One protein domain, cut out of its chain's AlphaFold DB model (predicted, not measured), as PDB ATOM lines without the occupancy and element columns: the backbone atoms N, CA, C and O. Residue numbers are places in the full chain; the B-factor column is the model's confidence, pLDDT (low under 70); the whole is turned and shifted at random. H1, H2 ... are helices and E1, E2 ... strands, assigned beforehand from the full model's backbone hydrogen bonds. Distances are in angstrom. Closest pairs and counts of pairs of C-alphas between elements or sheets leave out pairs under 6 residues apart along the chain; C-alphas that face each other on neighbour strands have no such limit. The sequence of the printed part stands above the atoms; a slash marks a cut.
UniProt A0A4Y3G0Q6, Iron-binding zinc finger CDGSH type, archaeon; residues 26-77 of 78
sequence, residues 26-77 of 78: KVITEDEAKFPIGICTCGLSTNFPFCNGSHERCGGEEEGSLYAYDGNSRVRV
ATOM      1  N   LYS A  26     192.721 156.864 202.801       96.00
ATOM      2  CA  LYS A  26     191.605 157.796 202.620       96.00
ATOM      3  C   LYS A  26     191.578 158.242 201.161       96.00
ATOM      4  O   LYS A  26     192.518 158.893 200.710       96.00
ATOM      5  N   VAL A  27     190.518 157.899 200.438       95.25
ATOM      6  CA  VAL A  27     190.346 158.291 199.033       95.25
ATOM      7  C   VAL A  27     189.695 159.669 198.962       95.25
ATOM      8  O   VAL A  27     188.634 159.888 199.538       95.25
ATOM      9  N   ILE A  28     190.357 160.585 198.265       93.00
ATOM     10  CA  ILE A  28     189.868 161.920 197.911       93.00
ATOM     11  C   ILE A  28     189.350 161.834 196.473       93.00
ATOM     12  O   ILE A  28     190.098 161.401 195.595       93.00
ATOM     13  N   THR A  29     188.082 162.181 196.243       92.38
ATOM     14  CA  THR A  29     187.367 162.016 194.960       92.38
ATOM     15  C   THR A  29     187.244 163.327 194.179       92.38
ATOM     16  O   THR A  29     187.826 164.343 194.554       92.38
ATOM     17  N   GLU A  30     186.502 163.296 193.066       78.69
ATOM     18  CA  GLU A  30     186.364 164.397 192.100       78.69
ATOM     19  C   GLU A  30     185.861 165.720 192.692       78.69
ATOM     20  O   GLU A  30     186.238 166.787 192.210       78.69
ATOM     21  N   ASP A  31     185.097 165.659 193.784       80.62
ATOM     22  CA  ASP A  31     184.633 166.836 194.527       80.62
ATOM     23  C   ASP A  31     185.795 167.647 195.143       80.62
ATOM     24  O   ASP A  31     185.647 168.831 195.444       80.62
ATOM     25  N   GLU A  32     186.965 167.020 195.305       75.75
ATOM     26  CA  GLU A  32     188.140 167.559 195.996       75.75
ATOM     27  C   GLU A  32     189.447 167.463 195.164       75.75
ATOM     28  O   GLU A  32     190.430 168.134 195.489       75.75
ATOM     29  N   ALA A  33     189.497 166.665 194.083       75.19
ATOM     30  CA  ALA A  33     190.685 166.471 193.239       75.19
ATOM     31  C   ALA A  33     190.357 166.043 191.793       75.19
ATOM     32  O   ALA A  33     189.413 165.316 191.546       75.19
ATOM     33  N   LYS A  34     191.199 166.399 190.809       84.06
ATOM     34  CA  LYS A  34     190.986 166.051 189.381       84.06
ATOM     35  C   LYS A  34     190.960 164.536 189.085       84.06
ATOM     36  O   LYS A  34     190.414 164.124 188.068       84.06
ATOM     37  N   PHE A  35     191.593 163.732 189.933       85.62
ATOM     38  CA  PHE A  35     191.643 162.270 189.866       85.62
ATOM     39  C   PHE A  35     191.582 161.722 191.297       85.62
ATOM     40  O   PHE A  35     192.006 162.441 192.205       85.62
ATOM     41  N   PRO A  36     191.118 160.479 191.525       89.75
ATOM     42  CA  PRO A  36     191.093 159.904 192.863       89.75
ATOM     43  C   PRO A  36     192.509 159.791 193.441       89.75
ATOM     44  O   PRO A  36     193.390 159.172 192.840       89.75
ATOM     45  N   ILE A  37     192.726 160.377 194.618       93.69
ATOM     46  CA  ILE A  37     194.010 160.338 195.332       93.69
ATOM     47  C   ILE A  37     193.830 159.541 196.619       93.69
ATOM     48  O   ILE A  37     193.008 159.883 197.464       93.69
ATOM     49  N   GLY A  38     194.631 158.490 196.797       96.56
ATOM     50  CA  GLY A  38     194.696 157.743 198.052       96.56
ATOM     51  C   GLY A  38     195.719 158.349 199.009       96.56
ATOM     52  O   GLY A  38     196.918 158.319 198.730       96.56
ATOM     53  N   ILE A  39     195.273 158.848 200.159       96.69
ATOM     54  CA  ILE A  39     196.135 159.319 201.249       96.69
ATOM     55  C   ILE A  39     196.400 158.169 202.216       96.69
ATOM     56  O   ILE A  39     195.474 157.545 202.731       96.69
ATOM     57  N   CYS A  40     197.673 157.873 202.465       97.19
ATOM     58  CA  CYS A  40     198.087 156.800 203.357       97.19
ATOM     59  C   CYS A  40     197.700 157.120 204.804       97.19
ATOM     60  O   CYS A  40     198.081 158.159 205.342       97.19
ATOM     61  N   THR A  41     197.000 156.188 205.450       96.06
ATOM     62  CA  THR A  41     196.710 156.258 206.890       96.06
ATOM     63  C   THR A  41     197.304 155.088 207.682       96.06
ATOM     64  O   THR A  41     197.297 155.136 208.906       96.06
ATOM     65  N   CYS A  42     197.884 154.088 206.997       95.00
ATOM     66  CA  CYS A  42     198.490 152.899 207.612       95.00
ATOM     67  C   CYS A  42     199.955 153.061 208.030       95.00
ATOM     68  O   CYS A  42     200.484 152.234 208.762       95.00
ATOM     69  N   GLY A  43     200.645 154.098 207.546       93.44
ATOM     70  CA  GLY A  43     202.046 154.362 207.896       93.44
ATOM     71  C   GLY A  43     203.089 153.480 207.205       93.44
ATOM     72  O   GLY A  43     204.278 153.717 207.387       93.44
ATOM     73  N   LEU A  44     202.680 152.507 206.381       94.06
ATOM     74  CA  LEU A  44     203.592 151.584 205.683       94.06
ATOM     75  C   LEU A  44     204.012 152.049 204.280       94.06
ATOM     76  O   LEU A  44     204.771 151.357 203.594       94.06
ATOM     77  N   SER A  45     203.486 153.180 203.806       95.44
ATOM     78  CA  SER A  45     203.825 153.690 202.477       95.44
ATOM     79  C   SER A  45     205.252 154.222 202.444       95.44
ATOM     80  O   SER A  45     205.628 155.076 203.244       95.44
ATOM     81  N   THR A  46     206.023 153.783 201.450       94.88
ATOM     82  CA  THR A  46     207.340 154.359 201.144       94.88
ATOM     83  C   THR A  46     207.235 155.693 200.406       94.88
ATOM     84  O   THR A  46     208.225 156.403 200.282       94.88
ATOM     85  N   ASN A  47     206.030 156.048 199.946       95.62
ATOM     86  CA  ASN A  47     205.715 157.303 199.268       95.62
ATOM     87  C   ASN A  47     204.772 158.176 200.118       95.62
ATOM     88  O   ASN A  47     203.883 158.847 199.589       95.62
ATOM     89  N   PHE A  48     204.901 158.113 201.448       93.25
ATOM     90  CA  PHE A  48     204.089 158.914 202.365       93.25
ATOM     91  C   PHE A  48     204.170 160.410 201.986       93.25
ATOM     92  O   PHE A  48     205.277 160.906 201.770       93.25
ATOM     93  N   PRO A  49     203.043 161.149 201.892       95.00
ATOM     94  CA  PRO A  49     201.701 160.858 202.423       95.00
ATOM     95  C   PRO A  49     200.771 160.063 201.495       95.00
ATOM     96  O   PRO A  49     199.624 159.807 201.853       95.00
ATOM     97  N   PHE A  50     201.223 159.662 200.310       97.38
ATOM     98  CA  PHE A  50     200.381 158.980 199.331       97.38
ATOM     99  C   PHE A  50     200.373 157.469 199.541       97.38
ATOM    100  O   PHE A  50     201.346 156.872 200.004       97.38
ATOM    101  N   CYS A  51     199.260 156.831 199.199       97.38
ATOM    102  CA  CYS A  51     199.156 155.380 199.184       97.38
ATOM    103  C   CYS A  51     199.948 154.791 198.010       97.38
ATOM    104  O   CYS A  51     199.825 155.253 196.879       97.38
ATOM    105  N   ASN A  52     200.728 153.747 198.282       96.62
ATOM    106  CA  ASN A  52     201.487 152.976 197.293       96.62
ATOM    107  C   ASN A  52     201.081 151.482 197.260       96.62
ATOM    108  O   ASN A  52     201.802 150.676 196.684       96.62
ATOM    109  N   GLY A  53     199.987 151.102 197.934       95.38
ATOM    110  CA  GLY A  53     199.549 149.705 198.075       95.38
ATOM    111  C   GLY A  53     200.087 148.959 199.306       95.38
ATOM    112  O   GLY A  53     199.521 147.941 199.676       95.38
ATOM    113  N   SER A  54     201.083 149.481 200.039       95.69
ATOM    114  CA  SER A  54     201.646 148.800 201.226       95.69
ATOM    115  C   SER A  54     200.621 148.451 202.322       95.69
ATOM    116  O   SER A  54     200.910 147.621 203.183       95.69
ATOM    117  N   HIS A  55     199.448 149.091 202.321       95.12
ATOM    118  CA  HIS A  55     198.369 148.861 203.283       95.12
ATOM    119  C   HIS A  55     197.791 147.441 203.227       95.12
ATOM    120  O   HIS A  55     197.311 146.954 204.243       95.12
ATOM    121  N   GLU A  56     197.936 146.724 202.110       94.62
ATOM    122  CA  GLU A  56     197.518 145.317 201.994       94.62
ATOM    123  C   GLU A  56     198.165 144.426 203.071       94.62
ATOM    124  O   GLU A  56     197.590 143.438 203.528       94.62
ATOM    125  N   ARG A  57     199.350 144.817 203.557       92.69
ATOM    126  CA  ARG A  57     200.072 144.125 204.631       92.69
ATOM    127  C   ARG A  57     199.418 144.271 206.003       92.69
ATOM    128  O   ARG A  57     199.744 143.486 206.888       92.69
ATOM    129  N   CYS A  58     198.506 145.227 206.182       92.06
ATOM    130  CA  CYS A  58     197.669 145.362 207.376       92.06
ATOM    131  C   CYS A  58     196.528 144.327 207.405       92.06
ATOM    132  O   CYS A  58     195.839 144.183 208.417       92.06
ATOM    133  N   GLY A  59     196.336 143.553 206.330       91.06
ATOM    134  CA  GLY A  59     195.368 142.462 206.283       91.06
ATOM    135  C   GLY A  59     195.595 141.427 207.392       91.06
ATOM    136  O   GLY A  59     196.720 140.989 207.654       91.06
ATOM    137  N   GLY A  60     194.514 141.036 208.070       88.88
ATOM    138  CA  GLY A  60     194.554 140.048 209.153       88.88
ATOM    139  C   GLY A  60     195.109 140.564 210.482       88.88
ATOM    140  O   GLY A  60     195.350 139.765 211.381       88.88
ATOM    141  N   GLU A  61     195.320 141.874 210.635       91.31
ATOM    142  CA  GLU A  61     195.577 142.447 211.955       91.31
ATOM    143  C   GLU A  61     194.338 142.318 212.849       91.31
ATOM    144  O   GLU A  61     193.325 142.990 212.628       91.31
ATOM    145  N   GLU A  62     194.449 141.482 213.878       91.25
ATOM    146  CA  GLU A  62     193.461 141.355 214.949       91.25
ATOM    147  C   GLU A  62     193.247 142.679 215.700       91.25
ATOM    148  O   GLU A  62     194.185 143.441 215.954       91.25
ATOM    149  N   GLU A  63     192.002 142.944 216.087       89.88
ATOM    150  CA  GLU A  63     191.658 144.095 216.917       89.88
ATOM    151  C   GLU A  63     192.366 144.017 218.280       89.88
ATOM    152  O   GLU A  63     192.496 142.951 218.880       89.88
ATOM    153  N   GLY A  64     192.881 145.153 218.759       87.81
ATOM    154  CA  GLY A  64     193.595 145.236 220.037       87.81
ATOM    155  C   GLY A  64     195.012 144.642 220.045       87.81
ATOM    156  O   GLY A  64     195.682 144.722 221.076       87.81
ATOM    157  N   SER A  65     195.487 144.093 218.925       89.62
ATOM    158  CA  SER A  65     196.859 143.595 218.787       89.62
ATOM    159  C   SER A  65     197.810 144.686 218.298       89.62
ATOM    160  O   SER A  65     197.415 145.590 217.561       89.62
ATOM    161  N   LEU A  66     199.080 144.592 218.691       88.31
ATOM    162  CA  LEU A  66     200.130 145.495 218.213       88.31
ATOM    163  C   LEU A  66     201.030 144.754 217.231       88.31
ATOM    164  O   LEU A  66     201.561 143.699 217.568       88.31
ATOM    165  N   TYR A  67     201.255 145.328 216.051       90.12
ATOM    166  CA  TYR A  67     202.146 144.766 215.040       90.12
ATOM    167  C   TYR A  67     203.346 145.683 214.799       90.12
ATOM    168  O   TYR A  67     203.199 146.896 214.668       90.12
ATOM    169  N   ALA A  68     204.536 145.088 214.732       90.62
ATOM    170  CA  ALA A  68     205.752 145.744 214.270       90.62
ATOM    171  C   ALA A  68     206.055 145.303 212.837       90.62
ATOM    172  O   ALA A  68     205.984 144.112 212.509       90.62
ATOM    173  N   TYR A  69     206.406 146.273 211.999       89.69
ATOM    174  CA  TYR A  69     206.770 146.073 210.604       89.69
ATOM    175  C   TYR A  69     208.254 146.381 210.423       89.69
ATOM    176  O   TYR A  69     208.698 147.473 210.767       89.69
ATOM    177  N   ASP A  70     208.999 145.428 209.867       88.25
ATOM    178  CA  ASP A  70     210.414 145.592 209.525       88.25
ATOM    179  C   ASP A  70     210.649 145.085 208.101       88.25
ATOM    180  O   ASP A  70     210.504 143.893 207.816       88.25
ATOM    181  N   GLY A  71     210.928 146.005 207.177       84.50
ATOM    182  CA  GLY A  71     211.028 145.689 205.755       84.50
ATOM    183  C   GLY A  71     209.761 144.990 205.263       84.50
ATOM    184  O   GLY A  71     208.687 145.587 205.300       84.50
ATOM    185  N   ASN A  72     209.875 143.724 204.848       81.50
ATOM    186  CA  ASN A  72     208.757 142.879 204.398       81.50
ATOM    187  C   ASN A  72     208.178 141.954 205.482       81.50
ATOM    188  O   ASN A  72     207.166 141.295 205.244       81.50
ATOM    189  N   SER A  73     208.759 141.932 206.677       86.69
ATOM    190  CA  SER A  73     208.297 141.109 207.793       86.69
ATOM    191  C   SER A  73     207.270 141.849 208.652       86.69
ATOM    192  O   SER A  73     207.276 143.080 208.742       86.69
ATOM    193  N   ARG A  74     206.380 141.086 209.289       91.12
ATOM    194  CA  ARG A  74     205.433 141.568 210.301       91.12
ATOM    195  C   ARG A  74     205.479 140.638 211.505       91.12
ATOM    196  O   ARG A  74     205.408 139.423 211.334       91.12
ATOM    197  N   VAL A  75     205.552 141.205 212.707       92.25
ATOM    198  CA  VAL A  75     205.548 140.452 213.970       92.25
ATOM    199  C   VAL A  75     204.489 141.028 214.904       92.25
ATOM    200  O   VAL A  75     204.421 142.243 215.088       92.25
ATOM    201  N   ARG A  76     203.665 140.161 215.502       92.00
ATOM    202  CA  ARG A  76     202.762 140.548 216.591       92.00
ATOM    203  C   ARG A  76     203.582 140.762 217.863       92.00
ATOM    204  O   ARG A  76     204.287 139.861 218.306       92.00
ATOM    205  N   VAL A  77     203.487 141.955 218.430       92.19
ATOM    206  CA  VAL A  77     204.193 142.388 219.643       92.19
ATOM    207  C   VAL A  77     203.324 142.198 220.889       92.19
ATOM    208  O   VAL A  77     203.852 141.928 221.966       92.19
TER     209      VAL A  77
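What this domain is: This is residues 26 to 77 of the 78 residues of the protein "Iron-binding zinc finger CDGSH type" of archaeon (UniProt A0A4Y3G0Q6). This domain has little regular structure: a small strand hairpin at each end, E1-E2 and E3-E4, with the loop of residues 40 to 53 and short helix H1 between. Residues 30 to 35 stick out. The printed part has 52 residues, 19 in named elements, ordered E1, E2, H1, E3, E4: mixed class, two antiparallel sheets. It is loose, radius of gyration of the C-alphas 13.3 A, spanning 40 by 22 by 13 A.

How they stand to each other: Start with E1, residues 26 to 28, and E2, residues 37 to 39, an antiparallel hairpin; N 26 and O 39 are within hydrogen-bond range, 2.8 A. In H1, residues 54 to 58, 0 of 1 O i to N i+4 and 2 of 2 O i to N i+3 pairs are within range. E3, residues 67 to 70, and E4, residues 73 to 76, form another hairpin, N 68 to O 75 2.9 A. The hairpins are apart.

Where its parts are: Find C-alpha 26 at (191.605, 157.796, 202.620), where E1 begins. E3 runs 10.0 A; E4 runs 10.4 A to C-alpha 76 at (202.762, 140.548, 216.591).

The domain as a whole: The farthest C-alphas, Lys 34 and Val 77, are 40.6 A apart. The printed part has no cut; E2 to H1 is a long link. No printed residue is under pLDDT 70.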